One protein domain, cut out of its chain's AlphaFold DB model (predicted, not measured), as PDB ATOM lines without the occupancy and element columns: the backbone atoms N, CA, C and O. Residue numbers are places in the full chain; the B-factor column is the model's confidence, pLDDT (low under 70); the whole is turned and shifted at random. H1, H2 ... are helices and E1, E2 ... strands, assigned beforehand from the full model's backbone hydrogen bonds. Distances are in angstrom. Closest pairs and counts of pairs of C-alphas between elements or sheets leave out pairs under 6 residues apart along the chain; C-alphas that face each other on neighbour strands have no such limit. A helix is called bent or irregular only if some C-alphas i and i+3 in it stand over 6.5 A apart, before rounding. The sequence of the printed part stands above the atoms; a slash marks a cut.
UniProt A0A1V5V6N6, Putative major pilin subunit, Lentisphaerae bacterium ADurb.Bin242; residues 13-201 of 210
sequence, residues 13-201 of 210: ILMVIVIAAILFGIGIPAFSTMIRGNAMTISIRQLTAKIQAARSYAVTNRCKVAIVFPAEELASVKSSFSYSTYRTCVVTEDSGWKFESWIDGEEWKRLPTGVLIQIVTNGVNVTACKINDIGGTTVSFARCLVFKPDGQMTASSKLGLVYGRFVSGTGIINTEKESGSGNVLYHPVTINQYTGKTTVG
ATOM      1  N   ILE A  13      -9.376 -15.805  13.414       94.19
ATOM      2  CA  ILE A  13      -8.198 -15.399  14.195       94.19
ATOM      3  C   ILE A  13      -7.203 -16.560  14.343       94.19
ATOM      4  O   ILE A  13      -5.995 -16.346  14.227       94.19
ATOM      5  N   LEU A  14      -7.680 -17.797  14.517       94.69
ATOM      6  CA  LEU A  14      -6.814 -18.979  14.574       94.69
ATOM      7  C   LEU A  14      -6.062 -19.188  13.251       94.69
ATOM      8  O   LEU A  14      -4.850 -19.402  13.264       94.69
ATOM      9  N   MET A  15      -6.743 -19.060  12.111       95.25
ATOM     10  CA  MET A  15      -6.121 -19.202  10.793       95.25
ATOM     11  C   MET A  15      -5.074 -18.111  10.528       95.25
ATOM     12  O   MET A  15      -3.991 -18.415  10.029       95.25
ATOM     13  N   VAL A  16      -5.352 -16.861  10.912       95.69
ATOM     14  CA  VAL A  16      -4.391 -15.752  10.783       95.69
ATOM     15  C   VAL A  16      -3.136 -16.007  11.616       95.69
ATOM     16  O   VAL A  16      -2.030 -15.820  11.112       95.69
ATOM     17  N   ILE A  17      -3.281 -16.485  12.857       95.56
ATOM     18  CA  ILE A  17      -2.134 -16.813  13.717       95.56
ATOM     19  C   ILE A  17      -1.310 -17.956  13.114       95.56
ATOM     20  O   ILE A  17      -0.084 -17.878  13.106       95.56
ATOM     21  N   VAL A  18      -1.958 -18.987  12.561       97.25
ATOM     22  CA  VAL A  18      -1.267 -20.105  11.894       97.25
ATOM     23  C   VAL A  18      -0.467 -19.616  10.686       97.25
ATOM     24  O   VAL A  18       0.717 -19.933  10.566       97.25
ATOM     25  N   ILE A  19      -1.070 -18.802   9.817       96.88
ATOM     26  CA  ILE A  19      -0.378 -18.249   8.645       96.88
ATOM     27  C   ILE A  19       0.776 -17.338   9.086       96.88
ATOM     28  O   ILE A  19       1.886 -17.464   8.570       96.88
ATOM     29  N   ALA A  20       0.559 -16.471  10.079       95.94
ATOM     30  CA  ALA A  20       1.604 -15.606  10.625       95.94
ATOM     31  C   ALA A  20       2.772 -16.414  11.216       95.94
ATOM     32  O   ALA A  20       3.930 -16.077  10.976       95.94
ATOM     33  N   ALA A  21       2.491 -17.509  11.929       96.00
ATOM     34  CA  ALA A  21       3.516 -18.388  12.487       96.00
ATOM     35  C   ALA A  21       4.373 -19.048  11.393       96.00
ATOM     36  O   ALA A  21       5.598 -19.080  11.513       96.00
ATOM     37  N   ILE A  22       3.752 -19.510  10.302       95.56
ATOM     38  CA  ILE A  22       4.468 -20.076   9.146       95.56
ATOM     39  C   ILE A  22       5.368 -19.013   8.502       95.56
ATOM     40  O   ILE A  22       6.549 -19.265   8.252       95.56
ATOM     41  N   LEU A  23       4.837 -17.806   8.278       95.62
ATOM     42  CA  LEU A  23       5.595 -16.704   7.686       95.62
ATOM     43  C   LEU A  23       6.779 -16.286   8.565       95.62
ATOM     44  O   LEU A  23       7.880 -16.097   8.049       95.62
ATOM     45  N   PHE A  24       6.600 -16.189   9.885       94.69
ATOM     46  CA  PHE A  24       7.695 -15.860  10.801       94.69
ATOM     47  C   PHE A  24       8.739 -16.971  10.903       94.69
ATOM     48  O   PHE A  24       9.930 -16.662  10.975       94.69
ATOM     49  N   GLY A  25       8.322 -18.240  10.832       92.12
ATOM     50  CA  GLY A  25       9.234 -19.385  10.823       92.12
ATOM     51  C   GLY A  25      10.270 -19.321   9.695       92.12
ATOM     52  O   GLY A  25      11.427 -19.676   9.907       92.12
ATOM     53  N   ILE A  26       9.887 -18.803   8.523       91.81
ATOM     54  CA  ILE A  26      10.778 -18.663   7.357       91.81
ATOM     55  C   ILE A  26      11.421 -17.267   7.302       91.81
ATOM     56  O   ILE A  26      12.593 -17.125   6.952       91.81
ATOM     57  N   GLY A  27      10.678 -16.221   7.670       87.56
ATOM     58  CA  GLY A  27      11.126 -14.833   7.566       87.56
ATOM     59  C   GLY A  27      12.277 -14.492   8.514       87.56
ATOM     60  O   GLY A  27      13.284 -13.932   8.083       87.56
ATOM     61  N   ILE A  28      12.172 -14.858   9.796       87.50
ATOM     62  CA  ILE A  28      13.178 -14.525  10.822       87.50
ATOM     63  C   ILE A  28      14.595 -15.018  10.456       87.50
ATOM     64  O   ILE A  28      15.529 -14.206  10.504       87.50
ATOM     65  N   PRO A  29      14.817 -16.293  10.065       81.62
ATOM     66  CA  PRO A  29      16.157 -16.745   9.703       81.62
ATOM     67  C   PRO A  29      16.707 -16.022   8.464       81.62
ATOM     68  O   PRO A  29      17.886 -15.659   8.474       81.62
ATOM     69  N   ALA A  30      15.877 -15.730   7.456       78.12
ATOM     70  CA  ALA A  30      16.286 -14.987   6.260       78.12
ATOM     71  C   ALA A  30      16.713 -13.540   6.574       78.12
ATOM     72  O   ALA A  30      17.727 -13.058   6.067       78.12
ATOM     73  N   PHE A  31      16.006 -12.857   7.480       74.56
ATOM     74  CA  PHE A  31      16.432 -11.535   7.951       74.56
ATOM     75  C   PHE A  31      17.779 -11.596   8.683       74.56
ATOM     76  O   PHE A  31      18.639 -10.735   8.485       74.56
ATOM     77  N   SER A  32      18.007 -12.638   9.490       72.88
ATOM     78  CA  SER A  32      19.264 -12.787  10.232       72.88
ATOM     79  C   SER A  32      20.486 -12.991   9.322       72.88
ATOM     80  O   SER A  32      21.568 -12.485   9.625       72.88
ATOM     81  N   THR A  33      20.345 -13.701   8.195       71.62
ATOM     82  CA  THR A  33      21.437 -13.900   7.224       71.62
ATOM     83  C   THR A  33      21.707 -12.639   6.412       71.62
ATOM     84  O   THR A  33      22.871 -12.285   6.228       71.62
ATOM     85  N   MET A  34      20.661 -11.912   6.012       72.75
ATOM     86  CA  MET A  34      20.795 -10.649   5.284       72.75
ATOM     87  C   MET A  34      21.543  -9.582   6.098       72.75
ATOM     88  O   MET A  34      22.436  -8.916   5.575       72.75
ATOM     89  N   ILE A  35      21.227  -9.440   7.392       70.56
ATOM     90  CA  ILE A  35      21.912  -8.481   8.276       70.56
ATOM     91  C   ILE A  35      23.392  -8.855   8.448       70.56
ATOM     92  O   ILE A  35      24.252  -7.974   8.400       70.56
ATOM     93  N   ARG A  36      23.707 -10.152   8.587       68.12
ATOM     94  CA  ARG A  36      25.096 -10.634   8.682       68.12
ATOM     95  C   ARG A  36      25.911 -10.320   7.426       68.12
ATOM     96  O   ARG A  36      27.044  -9.878   7.565       68.12
ATOM     97  N   GLY A  37      25.328 -10.463   6.232       71.50
ATOM     98  CA  GLY A  37      26.020 -10.185   4.966       71.50
ATOM     99  C   GLY A  37      26.495  -8.733   4.808       71.50
ATOM    100  O   GLY A  37      27.513  -8.484   4.170       71.50
ATOM    101  N   ASN A  38      25.810  -7.774   5.441       84.44
ATOM    102  CA  ASN A  38      26.167  -6.351   5.384       84.44
ATOM    103  C   ASN A  38      26.959  -5.852   6.602       84.44
ATOM    104  O   ASN A  38      27.384  -4.692   6.621       84.44
ATOM    105  N   ALA A  39      27.169  -6.696   7.616       90.06
ATOM    106  CA  ALA A  39      27.776  -6.288   8.877       90.06
ATOM    107  C   ALA A  39      29.199  -5.737   8.686       90.06
ATOM    108  O   ALA A  39      29.501  -4.675   9.223       90.06
ATOM    109  N   MET A  40      30.044  -6.377   7.864       91.50
ATOM    110  CA  MET A  40      31.406  -5.889   7.583       91.50
ATOM    111  C   MET A  40      31.404  -4.507   6.929       91.50
ATOM    112  O   MET A  40      32.081  -3.589   7.391       91.50
ATOM    113  N   THR A  41      30.592  -4.321   5.891       91.75
ATOM    114  CA  THR A  41      30.476  -3.036   5.190       91.75
ATOM    115  C   THR A  41      30.016  -1.919   6.130       91.75
ATOM    116  O   THR A  41      30.531  -0.802   6.068       91.75
ATOM    117  N   ILE A  42      29.069  -2.207   7.031       93.19
ATOM    118  CA  ILE A  42      28.613  -1.252   8.051       93.19
ATOM    119  C   ILE A  42      29.743  -0.947   9.044       93.19
ATOM    120  O   ILE A  42      29.998   0.227   9.312       93.19
ATOM    121  N   SER A  43      30.450  -1.969   9.537       94.56
ATOM    122  CA  SER A  43      31.601  -1.829  10.440       94.56
ATOM    123  C   SER A  43      32.680  -0.919   9.859       94.56
ATOM    124  O   SER A  43      33.127   0.015  10.522       94.56
ATOM    125  N   ILE A  44      33.049  -1.140   8.596       94.00
ATOM    126  CA  ILE A  44      34.037  -0.324   7.884       94.00
ATOM    127  C   ILE A  44      33.572   1.131   7.812       94.00
ATOM    128  O   ILE A  44      34.322   2.031   8.176       94.00
ATOM    129  N   ARG A  45      32.321   1.380   7.401       94.19
ATOM    130  CA  ARG A  45      31.772   2.745   7.313       94.19
ATOM    131  C   ARG A  45      31.769   3.448   8.670       94.19
ATOM    132  O   ARG A  45      32.134   4.620   8.745       94.19
ATOM    133  N   GLN A  46      31.389   2.744   9.737       95.12
ATOM    134  CA  GLN A  46      31.407   3.279  11.100       95.12
ATOM    135  C   GLN A  46      32.827   3.634  11.554       95.12
ATOM    136  O   GLN A  46      33.039   4.715  12.106       95.12
ATOM    137  N   LEU A  47      33.802   2.761  11.282       95.25
ATOM    138  CA  LEU A  47      35.207   3.006  11.603       95.25
ATOM    139  C   LEU A  47      35.770   4.174  10.800       95.25
ATOM    140  O   LEU A  47      36.348   5.077  11.393       95.25
ATOM    141  N   THR A  48      35.540   4.225   9.487       95.25
ATOM    142  CA  THR A  48      35.932   5.358   8.639       95.25
ATOM    143  C   THR A  48      35.364   6.671   9.168       95.25
ATOM    144  O   THR A  48      36.108   7.636   9.335       95.25
ATOM    145  N   ALA A  49      34.067   6.709   9.489       95.31
ATOM    146  CA  ALA A  49      33.433   7.900  10.041       95.31
ATOM    147  C   ALA A  49      34.056   8.303  11.387       95.31
ATOM    148  O   ALA A  49      34.336   9.480  11.608       95.31
ATOM    149  N   LYS A  50      34.335   7.335  12.273       95.56
ATOM    150  CA  LYS A  50      34.980   7.605  13.564       95.56
ATOM    151  C   LYS A  50      36.420   8.090  13.405       95.56
ATOM    152  O   LYS A  50      36.811   9.013  14.109       95.56
ATOM    153  N   ILE A  51      37.184   7.515  12.480       95.50
ATOM    154  CA  ILE A  51      38.560   7.921  12.168       95.50
ATOM    155  C   ILE A  51      38.591   9.376  11.691       95.50
ATOM    156  O   ILE A  51      39.365  10.180  12.205       95.50
ATOM    157  N   GLN A  52      37.699   9.737  10.768       95.56
ATOM    158  CA  GLN A  52      37.582  11.114  10.285       95.56
ATOM    159  C   GLN A  52      37.124  12.076  11.387       95.56
ATOM    160  O   GLN A  52      37.677  13.167  11.515       95.56
ATOM    161  N   ALA A  53      36.173  11.660  12.229       95.50
ATOM    162  CA  ALA A  53      35.720  12.458  13.366       95.50
ATOM    163  C   ALA A  53      36.840  12.690  14.395       95.50
ATOM    164  O   ALA A  53      37.049  13.824  14.817       95.50
ATOM    165  N   ALA A  54      37.600  11.650  14.750       95.88
ATOM    166  CA  ALA A  54      38.733  11.745  15.671       95.88
ATOM    167  C   ALA A  54      39.814  12.699  15.143       95.88
ATOM    168  O   ALA A  54      40.289  13.567  15.873       95.88
ATOM    169  N   ARG A  55      40.140  12.596  13.847       95.88
ATOM    170  CA  ARG A  55      41.055  13.522  13.170       95.88
ATOM    171  C   ARG A  55      40.537  14.960  13.202       95.88
ATOM    172  O   ARG A  55      41.285  15.871  13.542       95.88
ATOM    173  N   SER A  56      39.267  15.173  12.858       96.12
ATOM    174  CA  SER A  56      38.655  16.507  12.872       96.12
ATOM    175  C   SER A  56      38.665  17.114  14.274       96.12
ATOM    176  O   SER A  56      38.942  18.303  14.420       96.12
ATOM    177  N   TYR A  57      38.409  16.304  15.305       96.50
ATOM    178  CA  TYR A  57      38.472  16.738  16.698       96.50
ATOM    179  C   TYR A  57      39.892  17.153  17.095       96.50
ATOM    180  O   TYR A  57      40.052  18.212  17.700       96.50
ATOM    181  N   ALA A  58      40.909  16.367  16.716       96.56
ATOM    182  CA  ALA A  58      42.315  16.672  16.993       96.56
ATOM    183  C   ALA A  58      42.729  18.032  16.411       96.56
ATOM    184  O   ALA A  58      43.336  18.853  17.097       96.56
ATOM    185  N   VAL A  59      42.326  18.300  15.164       96.56
ATOM    186  CA  VAL A  59      42.622  19.562  14.470       96.56
ATOM    187  C   VAL A  59      41.855  20.735  15.082       96.56
ATOM    188  O   VAL A  59      42.435  21.785  15.348       96.56
ATOM    189  N   THR A  60      40.556  20.559  15.336       97.19
ATOM    190  CA  THR A  60      39.678  21.637  15.824       97.19
ATOM    191  C   THR A  60      40.063  22.082  17.233       97.19
ATOM    192  O   THR A  60      40.153  23.276  17.500       97.19
ATOM    193  N   ASN A  61      40.344  21.124  18.119       96.50
ATOM    194  CA  ASN A  61      40.680  21.393  19.519       96.50
ATOM    195  C   ASN A  61      42.191  21.525  19.758       96.50
ATOM    196  O   ASN A  61      42.613  21.726  20.894       96.50
ATOM    197  N   ARG A  62      43.008  21.405  18.701       96.12
ATOM    198  CA  ARG A  62      44.479  21.442  18.751       96.12
ATOM    199  C   ARG A  62      45.069  20.510  19.816       96.12
ATOM    200  O   ARG A  62      46.053  20.846  20.473       96.12
ATOM    201  N   CYS A  63      44.481  19.329  19.968       96.06
ATOM    202  CA  CYS A  63      44.900  18.317  20.932       96.06
ATOM    203  C   CYS A  63      45.236  16.997  20.230       96.06
ATOM    204  O   CYS A  63      44.945  16.804  19.047       96.06
ATOM    205  N   LYS A  64      45.898  16.088  20.947       96.69
ATOM    206  CA  LYS A  64      46.209  14.751  20.436       96.69
ATOM    207  C   LYS A  64      45.054  13.824  20.799       96.69
ATOM    208  O   LYS A  64      44.644  13.760  21.956       96.69
ATOM    209  N   VAL A  65      44.527  13.110  19.813       96.94
ATOM    210  CA  VAL A  65      43.349  12.246  19.973       96.94
ATOM    211  C   VAL A  65      43.725  10.823  19.635       96.94
ATOM    212  O   VAL A  65      44.300  10.572  18.580       96.94
ATOM    213  N   ALA A  66      43.350   9.880  20.488       96.19
ATOM    214  CA  ALA A  66      43.523   8.463  20.235       96.19
ATOM    215  C   ALA A  66      42.171   7.761  20.082       96.19
ATOM    216  O   ALA A  66      41.209   8.062  20.787       96.19
ATOM    217  N   ILE A  67      42.100   6.800  19.166       95.75
ATOM    218  CA  ILE A  67      41.010   5.827  19.092       95.75
ATOM    219  C   ILE A  67      41.503   4.563  19.779       95.75
ATOM    220  O   ILE A  67      42.449   3.942  19.302       95.75
ATOM    221  N   VAL A  68      40.869   4.211  20.889       93.75
ATOM    222  CA  VAL A  68      41.207   3.063  21.726       93.75
ATOM    223  C   VAL A  68      40.508   1.821  21.200       93.75
ATOM    224  O   VAL A  68      39.284   1.821  21.055       93.75
ATOM    225  N   PHE A  69      41.277   0.757  20.970       92.31
ATOM    226  CA  PHE A  69      40.775  -0.565  20.603       92.31
ATOM    227  C   PHE A  69      41.085  -1.550  21.737       92.31
ATOM    228  O   PHE A  69      42.238  -1.961  21.896       92.31
ATOM    229  N   PRO A  70      40.092  -1.927  22.560       88.25
ATOM    230  CA  PRO A  70      40.301  -2.916  23.604       88.25
ATOM    231  C   PRO A  70      40.625  -4.279  22.988       88.25
ATOM    232  O   PRO A  70      39.842  -4.814  22.206       88.25
ATOM    233  N   ALA A  71      41.762  -4.851  23.361       82.06
ATOM    234  CA  ALA A  71      42.161  -6.224  23.071       82.06
ATOM    235  C   ALA A  71      42.139  -7.078  24.355       82.06
ATOM    236  O   ALA A  71      41.946  -6.567  25.456       82.06
ATOM    237  N   GLU A  72      42.335  -8.390  24.233       70.44
ATOM    238  CA  GLU A  72      42.417  -9.294  25.396       70.44
ATOM    239  C   GLU A  72      43.734  -9.153  26.177       70.44
ATOM    240  O   GLU A  72      43.774  -9.479  27.358       70.44
ATOM    241  N   GLU A  73      44.781  -8.574  25.573       60.59
ATOM    242  CA  GLU A  73      46.044  -8.231  26.262       60.59
ATOM    243  C   GLU A  73      45.826  -7.309  27.480       60.59
ATOM    244  O   GLU A  73      46.681  -7.183  28.357       60.59
ATOM    245  N   LEU A  74      44.651  -6.682  27.564       60.94
ATOM    246  CA  LEU A  74      44.188  -5.929  28.711       60.94
ATOM    247  C   LEU A  74      43.415  -6.862  29.659       60.94
ATOM    248  O   LEU A  74      42.197  -6.993  29.547       60.94
ATOM    249  N   ALA A  75      44.106  -7.456  30.639       57.00
ATOM    250  CA  ALA A  75      43.545  -8.393  31.633       57.00
ATOM    251  C   ALA A  75      42.330  -7.865  32.435       57.00
ATOM    252  O   ALA A  75      41.700  -8.603  33.189       57.00
ATOM    253  N   SER A  76      42.001  -6.583  32.289       67.44
ATOM    254  CA  SER A  76      40.933  -5.900  33.012       67.44
ATOM    255  C   SER A  76      39.718  -5.570  32.142       67.44
ATOM    256  O   SER A  76      38.729  -5.083  32.671       67.44
ATOM    257  N   VAL A  77      39.742  -5.793  30.824       76.81
ATOM    258  CA  VAL A  77      38.581  -5.501  29.962       76.81
ATOM    259  C   VAL A  77      37.565  -6.643  30.047       76.81
ATOM    260  O   VAL A  77      37.916  -7.811  29.883       76.81
ATOM    261  N   LYS A  78      36.273  -6.329  30.225       82.31
ATOM    262  CA  LYS A  78      35.202  -7.327  30.064       82.31
ATOM    263  C   LYS A  78      35.243  -7.912  28.655       82.31
ATOM    264  O   LYS A  78      35.124  -7.170  27.685       82.31
ATOM    265  N   SER A  79      35.253  -9.238  28.544       81.31
ATOM    266  CA  SER A  79      35.335  -9.963  27.265       81.31
ATOM    267  C   SER A  79      34.343  -9.487  26.195       81.31
ATOM    268  O   SER A  79      34.675  -9.446  25.017       81.31
ATOM    269  N   SER A  80      33.147  -9.043  26.587       83.62
ATOM    270  CA  SER A  80      32.153  -8.483  25.659       83.62
ATOM    271  C   SER A  80      32.580  -7.191  24.933       83.62
ATOM    272  O   SER A  80      31.941  -6.812  23.954       83.62
ATOM    273  N   PHE A  81      33.611  -6.486  25.402       87.69
ATOM    274  CA  PHE A  81      34.134  -5.258  24.789       87.69
ATOM    275  C   PHE A  81      35.387  -5.511  23.949       87.69
ATOM    276  O   PHE A  81      35.643  -4.770  22.995       87.69
ATOM    277  N   SER A  82      36.136  -6.568  24.260       88.94
ATOM    278  CA  SER A  82      37.361  -6.923  23.554       88.94
ATOM    279  C   SER A  82      37.093  -7.171  22.069       88.94
ATOM    280  O   SER A  82      36.113  -7.819  21.690       88.94
ATOM    281  N   TYR A  83      37.954  -6.604  21.226       91.75
ATOM    282  CA  TYR A  83      37.985  -6.709  19.765       91.75
ATOM    283  C   TYR A  83      36.725  -6.253  19.017       91.75
ATOM    284  O   TYR A  83      36.702  -6.287  17.795       91.75
ATOM    285  N   SER A  84      35.670  -5.814  19.697       92.00
ATOM    286  CA  SER A  84      34.389  -5.450  19.071       92.00
ATOM    287  C   SER A  84      33.976  -4.011  19.345       92.00
ATOM    288  O   SER A  84      32.972  -3.548  18.804       92.00
ATOM    289  N   THR A  85      34.722  -3.296  20.186       93.31
ATOM    290  CA  THR A  85      34.390  -1.932  20.590       93.31
ATOM    291  C   THR A  85      35.542  -0.975  20.353       93.31
ATOM    292  O   THR A  85      36.690  -1.380  20.183       93.31
ATOM    293  N   TYR A  86      35.216   0.308  20.295       94.50
ATOM    294  CA  TYR A  86      36.188   1.383  20.199       94.50
ATOM    295  C   TYR A  86      35.627   2.655  20.829       94.50
ATOM    296  O   TYR A  86      34.410   2.867  20.877       94.50
ATOM    297  N   ARG A  87      36.523   3.526  21.293       94.75
ATOM    298  CA  ARG A  87      36.172   4.849  21.824       94.75
ATOM    299  C   ARG A  87      37.315   5.831  21.622       94.75
ATOM    300  O   ARG A  87      38.472   5.432  21.572       94.75
ATOM    301  N   THR A  88      36.993   7.111  21.497       95.94
ATOM    302  CA  THR A  88      37.974   8.190  21.340       95.94
ATOM    303  C   THR A  88      38.305   8.868  22.662       95.94
ATOM    304  O   THR A  88      37.403   9.219  23.421       95.94
ATOM    305  N   CYS A  89      39.589   9.106  22.907       95.31
ATOM    306  CA  CYS A  89      40.104   9.840  24.059       95.31
ATOM    307  C   CYS A  89      41.120  10.903  23.641       95.31
ATOM    308  O   CYS A  89      41.675  10.861  22.541       95.31
ATOM    309  N   VAL A  90      41.368  11.843  24.544       96.94
ATOM    310  CA  VAL A  90      42.494  12.768  24.475       96.94
ATOM    311  C   VAL A  90      43.702  12.108  25.133       96.94
ATOM    312  O   VAL A  90      43.580  11.405  26.145       96.94
ATOM    313  N   VAL A  91      44.868  12.298  24.525       96.50
ATOM    314  CA  VAL A  91      46.136  11.749  25.005       96.50
ATOM    315  C   VAL A  91      47.193  12.837  25.100       96.50
ATOM    316  O   VAL A  91      47.199  13.786  24.318       96.50
ATOM    317  N   THR A  92      48.143  12.655  26.005       95.50
ATOM    318  CA  THR A  92      49.369  13.450  26.065       95.50
ATOM    319  C   THR A  92      50.540  12.627  25.541       95.50
ATOM    320  O   THR A  92      50.511  11.392  25.512       95.50
ATOM    321  N   GLU A  93      51.569  13.327  25.077       92.56
ATOM    322  CA  GLU A  93      52.822  12.725  24.629       92.56
ATOM    323  C   GLU A  93      53.913  13.300  25.524       92.56
ATOM    324  O   GLU A  93      54.339  14.437  25.326       92.56
ATOM    325  N   ASP A  94      54.280  12.523  26.538       82.75
ATOM    326  CA  ASP A  94      55.381  12.842  27.442       82.75
ATOM    327  C   ASP A  94      56.598  11.997  27.010       82.75
ATOM    328  O   ASP A  94      57.124  12.168  25.913       82.75
ATOM    329  N   SER A  95      56.996  10.998  27.804       84.56
ATOM    330  CA  SER A  95      57.957   9.944  27.419       84.56
ATOM    331  C   SER A  95      57.341   8.817  26.572       84.56
ATOM    332  O   SER A  95      57.987   7.817  26.266       84.56
ATOM    333  N   GLY A  96      56.068   8.968  26.220       90.19
ATOM    334  CA  GLY A  96      55.235   8.015  25.506       90.19
ATOM    335  C   GLY A  96      53.792   8.510  25.493       90.19
ATOM    336  O   GLY A  96      53.486   9.586  26.013       90.19
ATOM    337  N   TRP A  97      52.897   7.722  24.906       94.31
ATOM    338  CA  TRP A  97      51.489   8.087  24.827       94.31
ATOM    339  C   TRP A  97      50.763   7.707  26.110       94.31
ATOM    340  O   TRP A  97      50.785   6.547  26.541       94.31
ATOM    341  N   LYS A  98      50.097   8.686  26.714       94.31
ATOM    342  CA  LYS A  98      49.378   8.519  27.975       94.31
ATOM    343  C   LYS A  98      47.950   9.018  27.835       94.31
ATOM    344  O   LYS A  98      47.697  10.056  27.231       94.31
ATOM    345  N   PHE A  99      47.015   8.262  28.396       94.56
ATOM    346  CA  PHE A  99      45.621   8.672  28.475       94.56
ATOM    347  C   PHE A  99      45.459   9.909  29.369       94.56
ATOM    348  O   PHE A  99      45.927   9.915  30.511       94.56
ATOM    349  N   GLU A 100      44.746  10.916  28.868       94.56
ATOM    350  CA  GLU A 100      44.411  12.128  29.616       94.56
ATOM    351  C   GLU A 100      42.945  12.097  30.068       94.56
ATOM    352  O   GLU A 100      42.654  12.013  31.266       94.56
ATOM    353  N   SER A 101      42.016  12.093  29.110       94.31
ATOM    354  CA  SER A 101      40.574  12.118  29.365       94.31
ATOM    355  C   SER A 101      39.774  11.510  28.212       94.31
ATOM    356  O   SER A 101      40.237  11.412  27.075       94.31
ATOM    357  N   TRP A 102      38.546  11.075  28.495       95.19
ATOM    358  CA  TRP A 102      37.588  10.724  27.446       95.19
ATOM    359  C   TRP A 102      37.029  12.000  26.811       95.19
ATOM    360  O   TRP A 102      36.893  13.009  27.493       95.19
ATOM    361  N   ILE A 103      36.705  11.953  25.516       95.00
ATOM    362  CA  ILE A 103      36.033  13.078  24.853       95.00
ATOM    363  C   ILE A 103      34.601  13.186  25.388       95.00
ATOM    364  O   ILE A 103      33.894  12.178  25.484       95.00
ATOM    365  N   ASP A 104      34.168  14.404  25.709       91.62
ATOM    366  CA  ASP A 104      32.825  14.660  26.224       91.62
ATOM    367  C   ASP A 104      31.746  14.219  25.225       91.62
ATOM    368  O   ASP A 104      31.819  14.492  24.027       91.62
ATOM    369  N   GLY A 105      30.736  13.499  25.721       88.69
ATOM    370  CA  GLY A 105      29.639  12.964  24.905       88.69
ATOM    371  C   GLY A 105      29.996  11.750  24.034       88.69
ATOM    372  O   GLY A 105      29.112  11.182  23.397       88.69
ATOM    373  N   GLU A 106      31.257  11.308  24.005       92.56
ATOM    374  CA  GLU A 106      31.637  10.062  23.338       92.56
ATOM    375  C   GLU A 106      31.464   8.874  24.281       92.56
ATOM    376  O   GLU A 106      32.073   8.816  25.347       92.56
ATOM    377  N   GLU A 107      30.691   7.881  23.856       92.50
ATOM    378  CA  GLU A 107      30.519   6.602  24.547       92.50
ATOM    379  C   GLU A 107      31.240   5.471  23.803       92.50
ATOM    380  O   GLU A 107      31.685   5.617  22.660       92.50
ATOM    381  N   TRP A 108      31.349   4.310  24.449       92.44
ATOM    382  CA  TRP A 108      31.853   3.103  23.802       92.44
ATOM    383  C   TRP A 108      30.937   2.687  22.655       92.44
ATOM    384  O   TRP A 108      29.783   2.314  22.863       92.44
ATOM    385  N   LYS A 109      31.470   2.702  21.432       94.69
ATOM    386  CA  LYS A 109      30.751   2.203  20.260       94.69
ATOM    387  C   LYS A 109      31.129   0.758  20.003       94.69
ATOM    388  O   LYS A 109      32.295   0.380  20.111       94.69
ATOM    389  N   ARG A 110      30.133  -0.045  19.642       93.88
ATOM    390  CA  ARG A 110      30.298  -1.456  19.291       93.88
ATOM    391  C   ARG A 110      30.073  -1.655  17.798       93.88
ATOM    392  O   ARG A 110      29.170  -1.054  17.218       93.88
ATOM    393  N   LEU A 111      30.892  -2.508  17.197       93.94
ATOM    394  CA  LEU A 111      30.713  -2.961  15.828       93.94
ATOM    395  C   LEU A 111      29.486  -3.879  15.699       93.94
ATOM    396  O   LEU A 111      29.108  -4.554  16.660       93.94
ATOM    397  N   PRO A 112      28.865  -3.938  14.511       92.94
ATOM    398  CA  PRO A 112      27.893  -4.960  14.156       92.94
ATOM    399  C   PRO A 112      28.270  -6.366  14.635       92.94
ATOM    400  O   PRO A 112      29.431  -6.778  14.599       92.94
ATOM    401  N   THR A 113      27.260  -7.121  15.068       88.25
ATOM    402  CA  THR A 113      27.442  -8.472  15.602       88.25
ATOM    403  C   THR A 113      28.184  -9.365  14.612       88.25
ATOM    404  O   THR A 113      27.800  -9.475  13.449       88.25
ATOM    405  N   GLY A 114      29.221 -10.041  15.106       89.69
ATOM    406  CA  GLY A 114      30.021 -10.976  14.323       89.69
ATOM    407  C   GLY A 114      31.224 -10.353  13.621       89.69
ATOM    408  O   GLY A 114      31.957 -11.105  12.997       89.69
ATOM    409  N   VAL A 115      31.458  -9.039  13.721       93.38
ATOM    410  CA  VAL A 115      32.668  -8.389  13.188       93.38
ATOM    411  C   VAL A 115      33.600  -7.991  14.327       93.38
ATOM    412  O   VAL A 115      33.168  -7.371  15.299       93.38
ATOM    413  N   LEU A 116      34.881  -8.328  14.192       94.31
ATOM    414  CA  LEU A 116      35.920  -8.041  15.178       94.31
ATOM    415  C   LEU A 116      37.116  -7.344  14.522       94.31
ATOM    416  O   LEU A 116      37.452  -7.619  13.373       94.31
ATOM    417  N   ILE A 117      37.776  -6.463  15.268       94.25
ATOM    418  CA  ILE A 117      39.062  -5.846  14.932       94.25
ATOM    419  C   ILE A 117      40.137  -6.754  15.510       94.25
ATOM    420  O   ILE A 117      40.454  -6.659  16.691       94.25
ATOM    421  N   GLN A 118      40.678  -7.656  14.700       92.31
ATOM    422  CA  GLN A 118      41.694  -8.598  15.163       92.31
ATOM    423  C   GLN A 118      43.090  -7.968  15.175       92.31
ATOM    424  O   GLN A 118      43.919  -8.319  16.011       92.31
ATOM    425  N   ILE A 119      43.365  -7.050  14.244       89.88
ATOM    426  CA  ILE A 119      44.704  -6.482  14.048       89.88
ATOM    427  C   ILE A 119      44.622  -4.963  13.944       89.88
ATOM    428  O   ILE A 119      43.781  -4.428  13.221       89.88
ATOM    429  N   VAL A 120      45.551  -4.287  14.623       91.88
ATOM    430  CA  VAL A 120      45.844  -2.857  14.459       91.88
ATOM    431  C   VAL A 120      47.336  -2.713  14.152       91.88
ATOM    432  O   VAL A 120      48.177  -2.626  15.052       91.88
ATOM    433  N   THR A 121      47.676  -2.738  12.867       91.69
ATOM    434  CA  THR A 121      49.058  -2.625  12.384       91.69
ATOM    435  C   THR A 121      49.550  -1.196  12.545       91.69
ATOM    436  O   THR A 121      48.816  -0.259  12.233       91.69
ATOM    437  N   ASN A 122      50.776  -1.034  13.056       91.62
ATOM    438  CA  ASN A 122      51.339   0.247  13.510       91.62
ATOM    439  C   ASN A 122      50.500   0.964  14.583       91.62
ATOM    440  O   ASN A 122      50.665   2.161  14.815       91.62
ATOM    441  N   GLY A 123      49.625   0.220  15.275       89.25
ATOM    442  CA  GLY A 123      48.930   0.717  16.452       89.25
ATOM    443  C   GLY A 123      49.917   1.127  17.541       89.25
ATOM    444  O   GLY A 123      50.904   0.438  17.799       89.25
ATOM    445  N   VAL A 124      49.623   2.248  18.184       91.88
ATOM    446  CA  VAL A 124      50.437   2.855  19.232       91.88
ATOM    447  C   VAL A 124      49.910   2.419  20.594       91.88
ATOM    448  O   VAL A 124      48.699   2.395  20.814       91.88
ATOM    449  N   ASN A 125      50.809   2.101  21.522       92.38
ATOM    450  CA  ASN A 125      50.433   1.757  22.890       92.38
ATOM    451  C   ASN A 125      50.188   3.031  23.704       92.38
ATOM    452  O   ASN A 125      51.123   3.785  23.971       92.38
ATOM    453  N   VAL A 126      48.936   3.255  24.108       92.00
ATOM    454  CA  VAL A 126      48.554   4.332  25.032       92.00
ATOM    455  C   VAL A 126      48.442   3.754  26.434       92.00
ATOM    456  O   VAL A 126      47.642   2.853  26.688       92.00
ATOM    457  N   THR A 127      49.251   4.270  27.348       91.94
ATOM    458  CA  THR A 127      49.329   3.796  28.734       91.94
ATOM    459  C   THR A 127      48.260   4.415  29.629       91.94
ATOM    460  O   THR A 127      47.711   5.480  29.327       91.94
ATOM    461  N   ALA A 128      47.968   3.741  30.745       87.88
ATOM    462  CA  ALA A 128      47.073   4.219  31.802       87.88
ATOM    463  C   ALA A 128      45.647   4.584  31.337       87.88
ATOM    464  O   ALA A 128      44.994   5.445  31.933       87.88
ATOM    465  N   CYS A 129      45.142   3.923  30.287       87.12
ATOM    466  CA  CYS A 129      43.767   4.126  29.834       87.12
ATOM    467  C   CYS A 129      42.777   3.725  30.939       87.12
ATOM    468  O   CYS A 129      42.871   2.641  31.521       87.12
ATOM    469  N   LYS A 130      41.808   4.597  31.234       86.31
ATOM    470  CA  LYS A 130      40.777   4.343  32.251       86.31
ATOM    471  C   LYS A 130      39.555   3.697  31.603       86.31
ATOM    472  O   LYS A 130      38.809   4.381  30.919       86.31
ATOM    473  N   ILE A 131      39.340   2.406  31.843       84.25
ATOM    474  CA  ILE A 131      38.211   1.625  31.287       84.25
ATOM    475  C   ILE A 131      37.230   1.150  32.377       84.25
ATOM    476  O   ILE A 131      36.590   0.102  32.272       84.25
ATOM    477  N   ASN A 132      37.161   1.893  33.478       83.75
ATOM    478  CA  ASN A 132      36.317   1.578  34.632       83.75
ATOM    479  C   ASN A 132      34.819   1.591  34.309       83.75
ATOM    480  O   ASN A 132      34.050   0.829  34.892       83.75
ATOM    481  N   ASP A 133      34.418   2.402  33.339       82.12
ATOM    482  CA  ASP A 133      33.048   2.509  32.844       82.12
ATOM    483  C   ASP A 133      32.547   1.248  32.119       82.12
ATOM    484  O   ASP A 133      31.348   0.975  32.115       82.12
ATOM    485  N   ILE A 134      33.449   0.422  31.587       81.06
ATOM    486  CA  ILE A 134      33.124  -0.895  31.011       81.06
ATOM    487  C   ILE A 134      33.448  -2.047  31.966       81.06
ATOM    488  O   ILE A 134      33.512  -3.211  31.567       81.06
ATOM    489  N   GLY A 135      33.584  -1.734  33.257       70.81
ATOM    490  CA  GLY A 135      33.826  -2.695  34.328       70.81
ATOM    491  C   GLY A 135      35.241  -3.263  34.349       70.81
ATOM    492  O   GLY A 135      35.410  -4.388  34.815       70.81
ATOM    493  N   GLY A 136      36.218  -2.513  33.834       69.88
ATOM    494  CA  GLY A 136      37.636  -2.797  34.022       69.88
ATOM    495  C   GLY A 136      38.312  -1.921  35.072       69.88
ATOM    496  O   GLY A 136      37.669  -1.186  35.815       69.88
ATOM    497  N   THR A 137      39.635  -1.996  35.139       73.69
ATOM    498  CA  THR A 137      40.488  -1.105  35.939       73.69
ATOM    499  C   THR A 137      41.383  -0.290  35.006       73.69
ATOM    500  O   THR A 137      41.254  -0.367  33.786       73.69
ATOM    501  N   THR A 138      42.285   0.530  35.542       76.69
ATOM    502  CA  THR A 138      43.315   1.166  34.715       76.69
ATOM    503  C   THR A 138      44.186   0.097  34.068       76.69
ATOM    504  O   THR A 138      44.778  -0.733  34.757       76.69
ATOM    505  N   VAL A 139      44.277   0.132  32.744       76.69
ATOM    506  CA  VAL A 139      45.058  -0.839  31.978       76.69
ATOM    507  C   VAL A 139      46.497  -0.377  31.774       76.69
ATOM    508  O   VAL A 139      46.764   0.822  31.674       76.69
ATOM    509  N   SER A 140      47.419  -1.340  31.675       79.56
ATOM    510  CA  SER A 140      48.844  -1.077  31.431       79.56
ATOM    511  C   SER A 140      49.054  -0.316  30.118       79.56
ATOM    512  O   SER A 140      49.635   0.770  30.107       79.56
ATOM    513  N   PHE A 141      48.485  -0.828  29.024       84.31
ATOM    514  CA  PHE A 141      48.423  -0.145  27.737       84.31
ATOM    515  C   PHE A 141      47.192  -0.588  26.943       84.31
ATOM    516  O   PHE A 141      46.659  -1.672  27.165       84.31
ATOM    517  N   ALA A 142      46.757   0.243  26.000       87.75
ATOM    518  CA  ALA A 142      45.769  -0.097  24.985       87.75
ATOM    519  C   ALA A 142      46.329   0.218  23.595       87.75
ATOM    520  O   ALA A 142      46.974   1.254  23.406       87.75
ATOM    521  N   ARG A 143      46.064  -0.648  22.610       90.44
ATOM    522  CA  ARG A 143      46.446  -0.376  21.218       90.44
ATOM    523  C   ARG A 143      45.494   0.649  20.625       90.44
ATOM    524  O   ARG A 143      44.277   0.468  20.645       90.44
ATOM    525  N   CYS A 144      46.064   1.722  20.100       92.62
ATOM    526  CA  CYS A 144      45.310   2.868  19.629       92.62
ATOM    527  C   CYS A 144      45.811   3.371  18.277       92.62
ATOM    528  O   CYS A 144      46.954   3.140  17.881       92.62
ATOM    529  N   LEU A 145      44.959   4.130  17.597       94.69
ATOM    530  CA  LEU A 145      45.365   4.996  16.493       94.69
ATOM    531  C   LEU A 145      45.386   6.432  16.990       94.69
ATOM    532  O   LEU A 145      44.369   6.906  17.488       94.69
ATOM    533  N   VAL A 146      46.524   7.109  16.861       95.44
ATOM    534  CA  VAL A 146      46.709   8.460  17.397       95.44
ATOM    535  C   VAL A 146      46.796   9.478  16.270       95.44
ATOM    536  O   VAL A 146      47.579   9.308  15.335       95.44
ATOM    537  N   PHE A 147      46.008  10.540  16.397       96.56
ATOM    538  CA  PHE A 147      46.032  11.742  15.578       96.56
ATOM    539  C   PHE A 147      46.667  12.891  16.354       96.56
ATOM    540  O   PHE A 147      46.326  13.152  17.509       96.56
ATOM    541  N   LYS A 148      47.585  13.588  15.694       95.44
ATOM    542  CA  LYS A 148      48.233  14.800  16.184       95.44
ATOM    543  C   LYS A 148      47.375  16.041  15.871       95.44
ATOM    544  O   LYS A 148      46.466  15.960  15.041       95.44
ATOM    545  N   PRO A 149      47.669  17.202  16.488       95.62
ATOM    546  CA  PRO A 149      46.928  18.448  16.254       95.62
ATOM    547  C   PRO A 149      46.959  18.950  14.800       95.62
ATOM    548  O   PRO A 149      46.101  19.729  14.399       95.62
ATOM    549  N   ASP A 150      47.930  18.511  13.998       93.62
ATOM    550  CA  ASP A 150      48.035  18.790  12.558       93.62
ATOM    551  C   ASP A 150      47.153  17.862  11.693       93.62
ATOM    552  O   ASP A 150      47.103  17.983  10.468       93.62
ATOM    553  N   GLY A 151      46.439  16.926  12.324       91.75
ATOM    554  CA  GLY A 151      45.591  15.937  11.670       91.75
ATOM    555  C   GLY A 151      46.356  14.762  11.064       91.75
ATOM    556  O   GLY A 151      45.729  13.942  10.385       91.75
ATOM    557  N   GLN A 152      47.669  14.665  11.284       95.00
ATOM    558  CA  GLN A 152      48.469  13.519  10.865       95.00
ATOM    559  C   GLN A 152      48.446  12.412  11.922       95.00
ATOM    560  O   GLN A 152      48.251  12.654  13.114       95.00
ATOM    561  N   MET A 153      48.667  11.177  11.486       93.75
ATOM    562  CA  MET A 153      48.883  10.029  12.364       93.75
ATOM    563  C   MET A 153      50.371   9.799  12.611       93.75
ATOM    564  O   MET A 153      51.213  10.196  11.808       93.75
ATOM    565  N   THR A 154      50.696   9.078  13.683       88.69
ATOM    566  CA  THR A 154      52.078   8.654  13.978       88.69
ATOM    567  C   THR A 154      52.680   7.800  12.857       88.69
ATOM    568  O   THR A 154      53.858   7.953  12.545       88.69
ATOM    569  N   ALA A 155      51.879   6.931  12.235       90.50
ATOM    570  CA  ALA A 155      52.267   6.119  11.087       90.50
ATOM    571  C   ALA A 155      51.033   5.683  10.289       90.50
ATOM    572  O   ALA A 155      49.921   5.601  10.827       90.50
ATOM    573  N   SER A 156      51.229   5.362   9.006       90.88
ATOM    574  CA  SER A 156      50.171   4.742   8.203       90.88
ATOM    575  C   SER A 156      49.841   3.389   8.822       90.88
ATOM    576  O   SER A 156      50.738   2.647   9.216       90.88
ATOM    577  N   SER A 157      48.555   3.113   8.994       92.50
ATOM    578  CA  SER A 157      48.089   1.996   9.818       92.50
ATOM    579  C   SER A 157      47.056   1.178   9.062       92.50
ATOM    580  O   SER A 157      46.332   1.711   8.220       92.50
ATOM    581  N   LYS A 158      46.959  -0.114   9.373       92.62
ATOM    582  CA  LYS A 158      45.931  -0.996   8.806       92.62
ATOM    583  C   LYS A 158      45.139  -1.662   9.918       92.62
ATOM    584  O   LYS A 158      45.710  -2.103  10.914       92.62
ATOM    585  N   LEU A 159      43.826  -1.734   9.741       94.06
ATOM    586  CA  LEU A 159      42.934  -2.514  10.589       94.06
ATOM    587  C   LEU A 159      42.606  -3.824   9.877       94.06
ATOM    588  O   LEU A 159      42.158  -3.801   8.734       94.06
ATOM    589  N   GLY A 160      42.824  -4.952  10.546       94.19
ATOM    590  CA  GLY A 160      42.396  -6.267  10.073       94.19
ATOM    591  C   GLY A 160      41.065  -6.637  10.706       94.19
ATOM    592  O   GLY A 160      41.038  -7.046  11.869       94.19
ATOM    593  N   LEU A 161      39.974  -6.470   9.957       94.75
ATOM    594  CA  LEU A 161      38.642  -6.885  10.389       94.75
ATOM    595  C   LEU A 161      38.398  -8.347  10.019       94.75
ATOM    596  O   LEU A 161      38.843  -8.803   8.969       94.75
ATOM    597  N   VAL A 162      37.671  -9.068  10.863       93.69
ATOM    598  CA  VAL A 162      37.346 -10.486  10.653       93.69
ATOM    599  C   VAL A 162      35.908 -10.777  11.054       93.69
ATOM    600  O   VAL A 162      35.354 -10.102  11.928       93.69
ATOM    601  N   TYR A 163      35.312 -11.808  10.452       92.56
ATOM    602  CA  TYR A 163      34.071 -12.378  10.965       92.56
ATOM    603  C   TYR A 163      34.361 -13.427  12.028       92.56
ATOM    604  O   TYR A 163      35.047 -14.418  11.769       92.56
ATOM    605  N   GLY A 164      33.790 -13.265  13.214       91.75
ATOM    606  CA  GLY A 164      34.023 -14.194  14.303       91.75
ATOM    607  C   GLY A 164      33.329 -13.825  15.599       91.75
ATOM    608  O   GLY A 164      32.512 -12.906  15.686       91.75
ATOM    609  N   ARG A 165      33.698 -14.565  16.639       90.38
ATOM    610  CA  ARG A 165      33.352 -14.246  18.023       90.38
ATOM    611  C   ARG A 165      34.598 -14.312  18.884       90.38
ATOM    612  O   ARG A 165      35.467 -15.150  18.663       90.38
ATOM    613  N   PHE A 166      34.652 -13.459  19.890       89.88
ATOM    614  CA  PHE A 166      35.692 -13.522  20.899       89.88
ATOM    615  C   PHE A 166      35.224 -14.380  22.080       89.88
ATOM    616  O   PHE A 166      34.086 -14.241  22.534       89.88
ATOM    617  N   VAL A 167      36.090 -15.272  22.563       88.38
ATOM    618  CA  VAL A 167      35.847 -16.103  23.747       88.38
ATOM    619  C   VAL A 167      37.029 -15.940  24.695       88.38
ATOM    620  O   VAL A 167      38.161 -16.263  24.345       88.38
ATOM    621  N   SER A 168      36.753 -15.448  25.906       84.12
ATOM    622  CA  SER A 168      37.778 -15.208  26.930       84.12
ATOM    623  C   SER A 168      38.608 -16.469  27.188       84.12
ATOM    624  O   SER A 168      38.042 -17.542  27.395       84.12
ATOM    625  N   GLY A 169      39.936 -16.345  27.172       81.81
ATOM    626  CA  GLY A 169      40.872 -17.454  27.389       81.81
ATOM    627  C   GLY A 169      41.066 -18.388  26.188       81.81
ATOM    628  O   GLY A 169      41.990 -19.193  26.197       81.81
ATOM    629  N   THR A 170      40.228 -18.289  25.150       85.25
ATOM    630  CA  THR A 170      40.399 -19.011  23.871       85.25
ATOM    631  C   THR A 170      40.877 -18.082  22.750       85.25
ATOM    632  O   THR A 170      41.480 -18.542  21.784       85.25
ATOM    633  N   GLY A 171      40.617 -16.778  22.859       86.19
ATOM    634  CA  GLY A 171      40.913 -15.801  21.819       86.19
ATOM    635  C   GLY A 171      39.774 -15.640  20.807       86.19
ATOM    636  O   GLY A 171      38.600 -15.924  21.074       86.19
ATOM    637  N   ILE A 172      40.115 -15.133  19.622       89.00
ATOM    638  CA  ILE A 172      39.152 -14.919  18.536       89.00
ATOM    639  C   ILE A 172      38.912 -16.228  17.780       89.00
ATOM    640  O   ILE A 172      39.826 -16.825  17.215       89.00
ATOM    641  N   ILE A 173      37.645 -16.634  17.706       89.94
ATOM    642  CA  ILE A 173      37.177 -17.740  16.874       89.94
ATOM    643  C   ILE A 173      36.639 -17.157  15.569       89.94
ATOM    644  O   ILE A 173      35.513 -16.654  15.506       89.94
ATOM    645  N   ASN A 174      37.460 -17.243  14.525       91.00
ATOM    646  CA  ASN A 174      37.102 -16.807  13.180       91.00
ATOM    647  C   ASN A 174      36.084 -17.762  12.547       91.00
ATOM    648  O   ASN A 174      36.284 -18.979  12.529       91.00
ATOM    649  N   THR A 175      34.979 -17.195  12.068       86.88
ATOM    650  CA  THR A 175      33.875 -17.907  11.405       86.88
ATOM    651  C   THR A 175      34.064 -17.942   9.891       86.88
ATOM    652  O   THR A 175      33.729 -18.943   9.269       86.88
ATOM    653  N   GLU A 176      34.639 -16.889   9.308       83.69
ATOM    654  CA  GLU A 176      35.045 -16.884   7.902       83.69
ATOM    655  C   GLU A 176      36.523 -17.278   7.790       83.69
ATOM    656  O   GLU A 176      37.392 -16.700   8.449       83.69
ATOM    657  N   LYS A 177      36.793 -18.304   6.983       82.25
ATOM    658  CA  LYS A 177      38.128 -18.852   6.732       82.25
ATOM    659  C   LYS A 177      38.262 -19.190   5.254       82.25
ATOM    660  O   LYS A 177      37.268 -19.513   4.605       82.25
ATOM    661  N   GLU A 178      39.481 -19.137   4.735       82.50
ATOM    662  CA  GLU A 178      39.771 -19.559   3.366       82.50
ATOM    663  C   GLU A 178      39.456 -21.048   3.173       82.50
ATOM    664  O   GLU A 178      39.771 -21.895   4.017       82.50
ATOM    665  N   SER A 179      38.827 -21.358   2.038       73.62
ATOM    666  CA  SER A 179      38.490 -22.727   1.657       73.62
ATOM    667  C   SER A 179      39.767 -23.544   1.438       73.62
ATOM    668  O   SER A 179      40.647 -23.143   0.682       73.62
ATOM    669  N   GLY A 180      39.880 -24.696   2.100       75.31
ATOM    670  CA  GLY A 180      41.012 -25.619   1.960       75.31
ATOM    671  C   GLY A 180      42.136 -25.410   2.979       75.31
ATOM    672  O   GLY A 180      42.532 -26.377   3.624       75.31
ATOM    673  N   SER A 181      42.622 -24.180   3.177       76.75
ATOM    674  CA  SER A 181      43.719 -23.902   4.126       76.75
ATOM    675  C   SER A 181      43.238 -23.707   5.569       76.75
ATOM    676  O   SER A 181      43.988 -23.945   6.514       76.75
ATOM    677  N   GLY A 182      41.990 -23.254   5.755       81.06
ATOM    678  CA  GLY A 182      41.473 -22.854   7.064       81.06
ATOM    679  C   GLY A 182      42.103 -21.567   7.613       81.06
ATOM    680  O   GLY A 182      41.885 -21.242   8.786       81.06
ATOM    681  N   ASN A 183      42.859 -20.838   6.787       87.38
ATOM    682  CA  ASN A 183      43.463 -19.562   7.156       87.38
ATOM    683  C   ASN A 183      42.389 -18.515   7.456       87.38
ATOM    684  O   ASN A 183      41.301 -18.521   6.879       87.38
ATOM    685  N   VAL A 184      42.708 -17.595   8.363       88.56
ATOM    686  CA  VAL A 184      41.827 -16.471   8.695       88.56
ATOM    687  C   VAL A 184      41.708 -15.550   7.487       88.56
ATOM    688  O   VAL A 184      42.725 -15.181   6.906       88.56
ATOM    689  N   LEU A 185      40.482 -15.160   7.139       90.69
ATOM    690  CA  LEU A 185      40.235 -14.187   6.084       90.69
ATOM    691  C   LEU A 185      40.071 -12.788   6.692       90.69
ATOM    692  O   LEU A 185      39.111 -12.513   7.413       90.69
ATOM    693  N   TYR A 186      41.035 -11.914   6.420       92.25
ATOM    694  CA  TYR A 186      41.041 -10.527   6.867       92.25
ATOM    695  C   TYR A 186      40.409  -9.617   5.820       92.25
ATOM    696  O   TYR A 186      40.685  -9.738   4.630       92.25
ATOM    697  N   HIS A 187      39.645  -8.637   6.291       93.31
ATOM    698  CA  HIS A 187      39.112  -7.524   5.511       93.31
ATOM    699  C   HIS A 187      39.902  -6.260   5.887       93.31
ATOM    700  O   HIS A 187      39.595  -5.622   6.903       93.31
ATOM    701  N   PRO A 188      40.986  -5.935   5.158       93.38
ATOM    702  CA  PRO A 188      41.904  -4.878   5.556       93.38
ATOM    703  C   PRO A 188      41.328  -3.485   5.277       93.38
ATOM    704  O   PRO A 188      40.874  -3.176   4.175       93.38
ATOM    705  N   VAL A 189      41.437  -2.596   6.261       94.62
ATOM    706  CA  VAL A 189      41.170  -1.162   6.108       94.62
ATOM    707  C   VAL A 189      42.475  -0.409   6.306       94.62
ATOM    708  O   VAL A 189      43.007  -0.353   7.411       94.62
ATOM    709  N   THR A 190      42.996   0.170   5.230       93.94
ATOM    710  CA  THR A 190      44.229   0.963   5.251       93.94
ATOM    711  C   THR A 190      43.912   2.416   5.545       93.94
ATOM    712  O   THR A 190      42.965   2.965   4.990       93.94
ATOM    713  N   ILE A 191      44.717   3.047   6.392       94.62
ATOM    714  CA  ILE A 191      44.539   4.420   6.847       94.62
ATOM    715  C   ILE A 191      45.824   5.182   6.534       94.62
ATOM    716  O   ILE A 191      46.900   4.866   7.049       94.62
ATOM    717  N   ASN A 192      45.713   6.182   5.665       93.88
ATOM    718  CA  ASN A 192      46.843   7.015   5.276       93.88
ATOM    719  C   ASN A 192      47.194   8.012   6.389       93.88
ATOM    720  O   ASN A 192      46.325   8.752   6.848       93.88
ATOM    721  N   GLN A 193      48.470   8.094   6.767       92.25
ATOM    722  CA  GLN A 193      48.891   8.929   7.897       92.25
ATOM    723  C   GLN A 193      48.671  10.431   7.721       92.25
ATOM    724  O   GLN A 193      48.409  11.113   8.700       92.25
ATOM    725  N   TYR A 194      48.783  10.965   6.506       91.88
ATOM    726  CA  TYR A 194      48.747  12.415   6.288       91.88
ATOM    727  C   TYR A 194      47.318  12.934   6.145       91.88
ATOM    728  O   TYR A 194      46.986  14.044   6.553       91.88
ATOM    729  N   THR A 195      46.461  12.115   5.541       87.12
ATOM    730  CA  THR A 195      45.091  12.503   5.189       87.12
ATOM    731  C   THR A 195      44.045  11.887   6.115       87.12
ATOM    732  O   THR A 195      42.895  12.318   6.109       87.12
ATOM    733  N   GLY A 196      44.402  10.843   6.870       84.12
ATOM    734  CA  GLY A 196      43.455   9.989   7.588       84.12
ATOM    735  C   GLY A 196      42.505   9.217   6.664       84.12
ATOM    736  O   GLY A 196      41.593   8.546   7.148       84.12
ATOM    737  N   LYS A 197      42.666   9.326   5.335       90.31
ATOM    738  CA  LYS A 197      41.786   8.690   4.354       90.31
ATOM    739  C   LYS A 197      41.865   7.177   4.510       90.31
ATOM    740  O   LYS A 197      42.959   6.615   4.562       90.31
ATOM    741  N   THR A 198      40.699   6.541   4.562       92.12
ATOM    742  CA  THR A 198      40.582   5.089   4.673       92.12
ATOM    743  C   THR A 198      40.315   4.462   3.309       92.12
ATOM    744  O   THR A 198      39.408   4.912   2.606       92.12
ATOM    745  N   THR A 199      41.031   3.396   2.976       92.38
ATOM    746  CA  THR A 199      40.808   2.577   1.778       92.38
ATOM    747  C   THR A 199      40.565   1.137   2.204       92.38
ATOM    748  O   THR A 199      41.299   0.604   3.036       92.38
ATOM    749  N   VAL A 200      39.539   0.510   1.640       91.44
ATOM    750  CA  VAL A 200      39.233  -0.905   1.875       91.44
ATOM    751  C   VAL A 200      40.013  -1.728   0.859       91.44
ATOM    752  O   VAL A 200      39.936  -1.441  -0.333       91.44
ATOM    753  N   GLY A 201      40.791  -2.696   1.332       86.81
ATOM    754  CA  GLY A 201      41.439  -3.681   0.472       86.81
ATOM    755  C   GLY A 201      40.564  -4.916   0.283       86.81
ATOM    756  O   GLY A 201      39.605  -5.134   1.024       86.81
TER     757      GLY A 201
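Overview. This is residues 13 to 201 of the 210 residues of the protein "Putative major pilin subunit" of Lentisphaerae bacterium ADurb.Bin242 (UniProt A0A1V5V6N6). A small closed barrel of five strands, E1, E2, E3, E5 and E6, and a branched sheet of five more, E4, E7, E8, E9 and E10, form one body, with the inner arm H1b of a long bent helix packed along both. The other arm, H1a, points away from this body, and its residues 13 to 34 stick out as a free tail that makes much of the length. The printed part has 189 residues, with one named helix followed by ten named strands, H1 and then E1 to E10; the class is mixed, helices and strands. The barrel is mixed, with E3 and E5 parallel and its other neighbour pairs antiparallel, while the neighbour pairs of the branched sheet are antiparallel. The whole is only just compact, close to loose, with a radius of gyration of the C-alphas of 19.3 A, and its outline is elongated, 70 by 40 by 35 A.

Along the chain. H1, residues 13 to 60, was assigned as one helix by its hydrogen bonds but is bent: C-alphas 37 and 40 are 7.4 A apart. Its arm H1a, residues 13 to 37, begins with C-alpha 13 at (-8.198, -15.399, 14.195), is 35.8 A long and has a kink of 29 degrees near residue 24. Arm H1b, residues 40 to 60, is 29.9 A long and ends with C-alpha 60 at (39.678, 21.637, 15.824). Then come E1, residues 64 to 69, 16.3 A; E2, residues 85 to 93, 23.9 A, which bends by 60 degrees at residue 90; and E3, residues 97 to 102, 14.4 A. E4, residues 115 to 121, 17.4 A, runs on into E5, residues 124 to 127, across a break of 2 residues, at 99 degrees. E6 is residues 141 to 147, 17.2 A, and E7, residues 157 to 167, 25.9 A, bends by 84 degrees at residue 164. E8, residues 171 to 174, E9, residues 187 to 191, and E10, residues 198 to 200, follow; C-alpha 200 is at (39.233, -0.905, 1.875).

Arrangement. Arms H1a and H1b stand at a steep tilt of 58 degrees. H1a is on neither the barrel nor the branched sheet. H1b is on the barrel, outside it, at a height of 9.0 A over the sheet; on the local plane it runs along the strands, at 11 degrees to E1, and the C-alphas of Ala 58 and Val 65 are their closest, 5.4 A apart. H1b is also on the branched sheet at a height of 9.3 A, at 15 degrees to E9 on the local plane. Every O i to N i+4 pair is within hydrogen-bond range in H1b, and 19 of 21 in H1a. E1, E2 and E3 form a meander, each strand the antiparallel neighbour of the one before; N 66 and O 89 are 2.8 A apart, and N 90 and O 101 2.8 A. E3 and E5 are parallel, with N 127 and O 97 at 2.9 A. E5 and E6 form a hairpin, with N 124 and O 144 at 2.8 A, and E6 and E1 close the ring, with N 67 and O 145 at 2.8 A. In the branched sheet, E4 lies on one side of E7, with N 116 and O 162 at 2.9 A, and E8 and E9 lie on the other side. N 173 and O 165 of the hairpin E7 and E8 are 2.8 A apart, as are N 159 and O 189 of E7 and E9. E9 and E10 form a hairpin, with N 190 and O 199 at 2.8 A.

Size, cuts and confidence. The two C-alphas farthest apart are those of Met 15 and Ser 95, 72.3 A. Without residues 13 to 34, the body spans 49 by 34 by 28 A. The printed part has no cut, and the long links are E1 to E2, E3 to E4, E5 to E6 and E8 to E9. The mean pLDDT of the printed part is 89.2; residue 36, residues 73 to 76 and residue 136 are under 70.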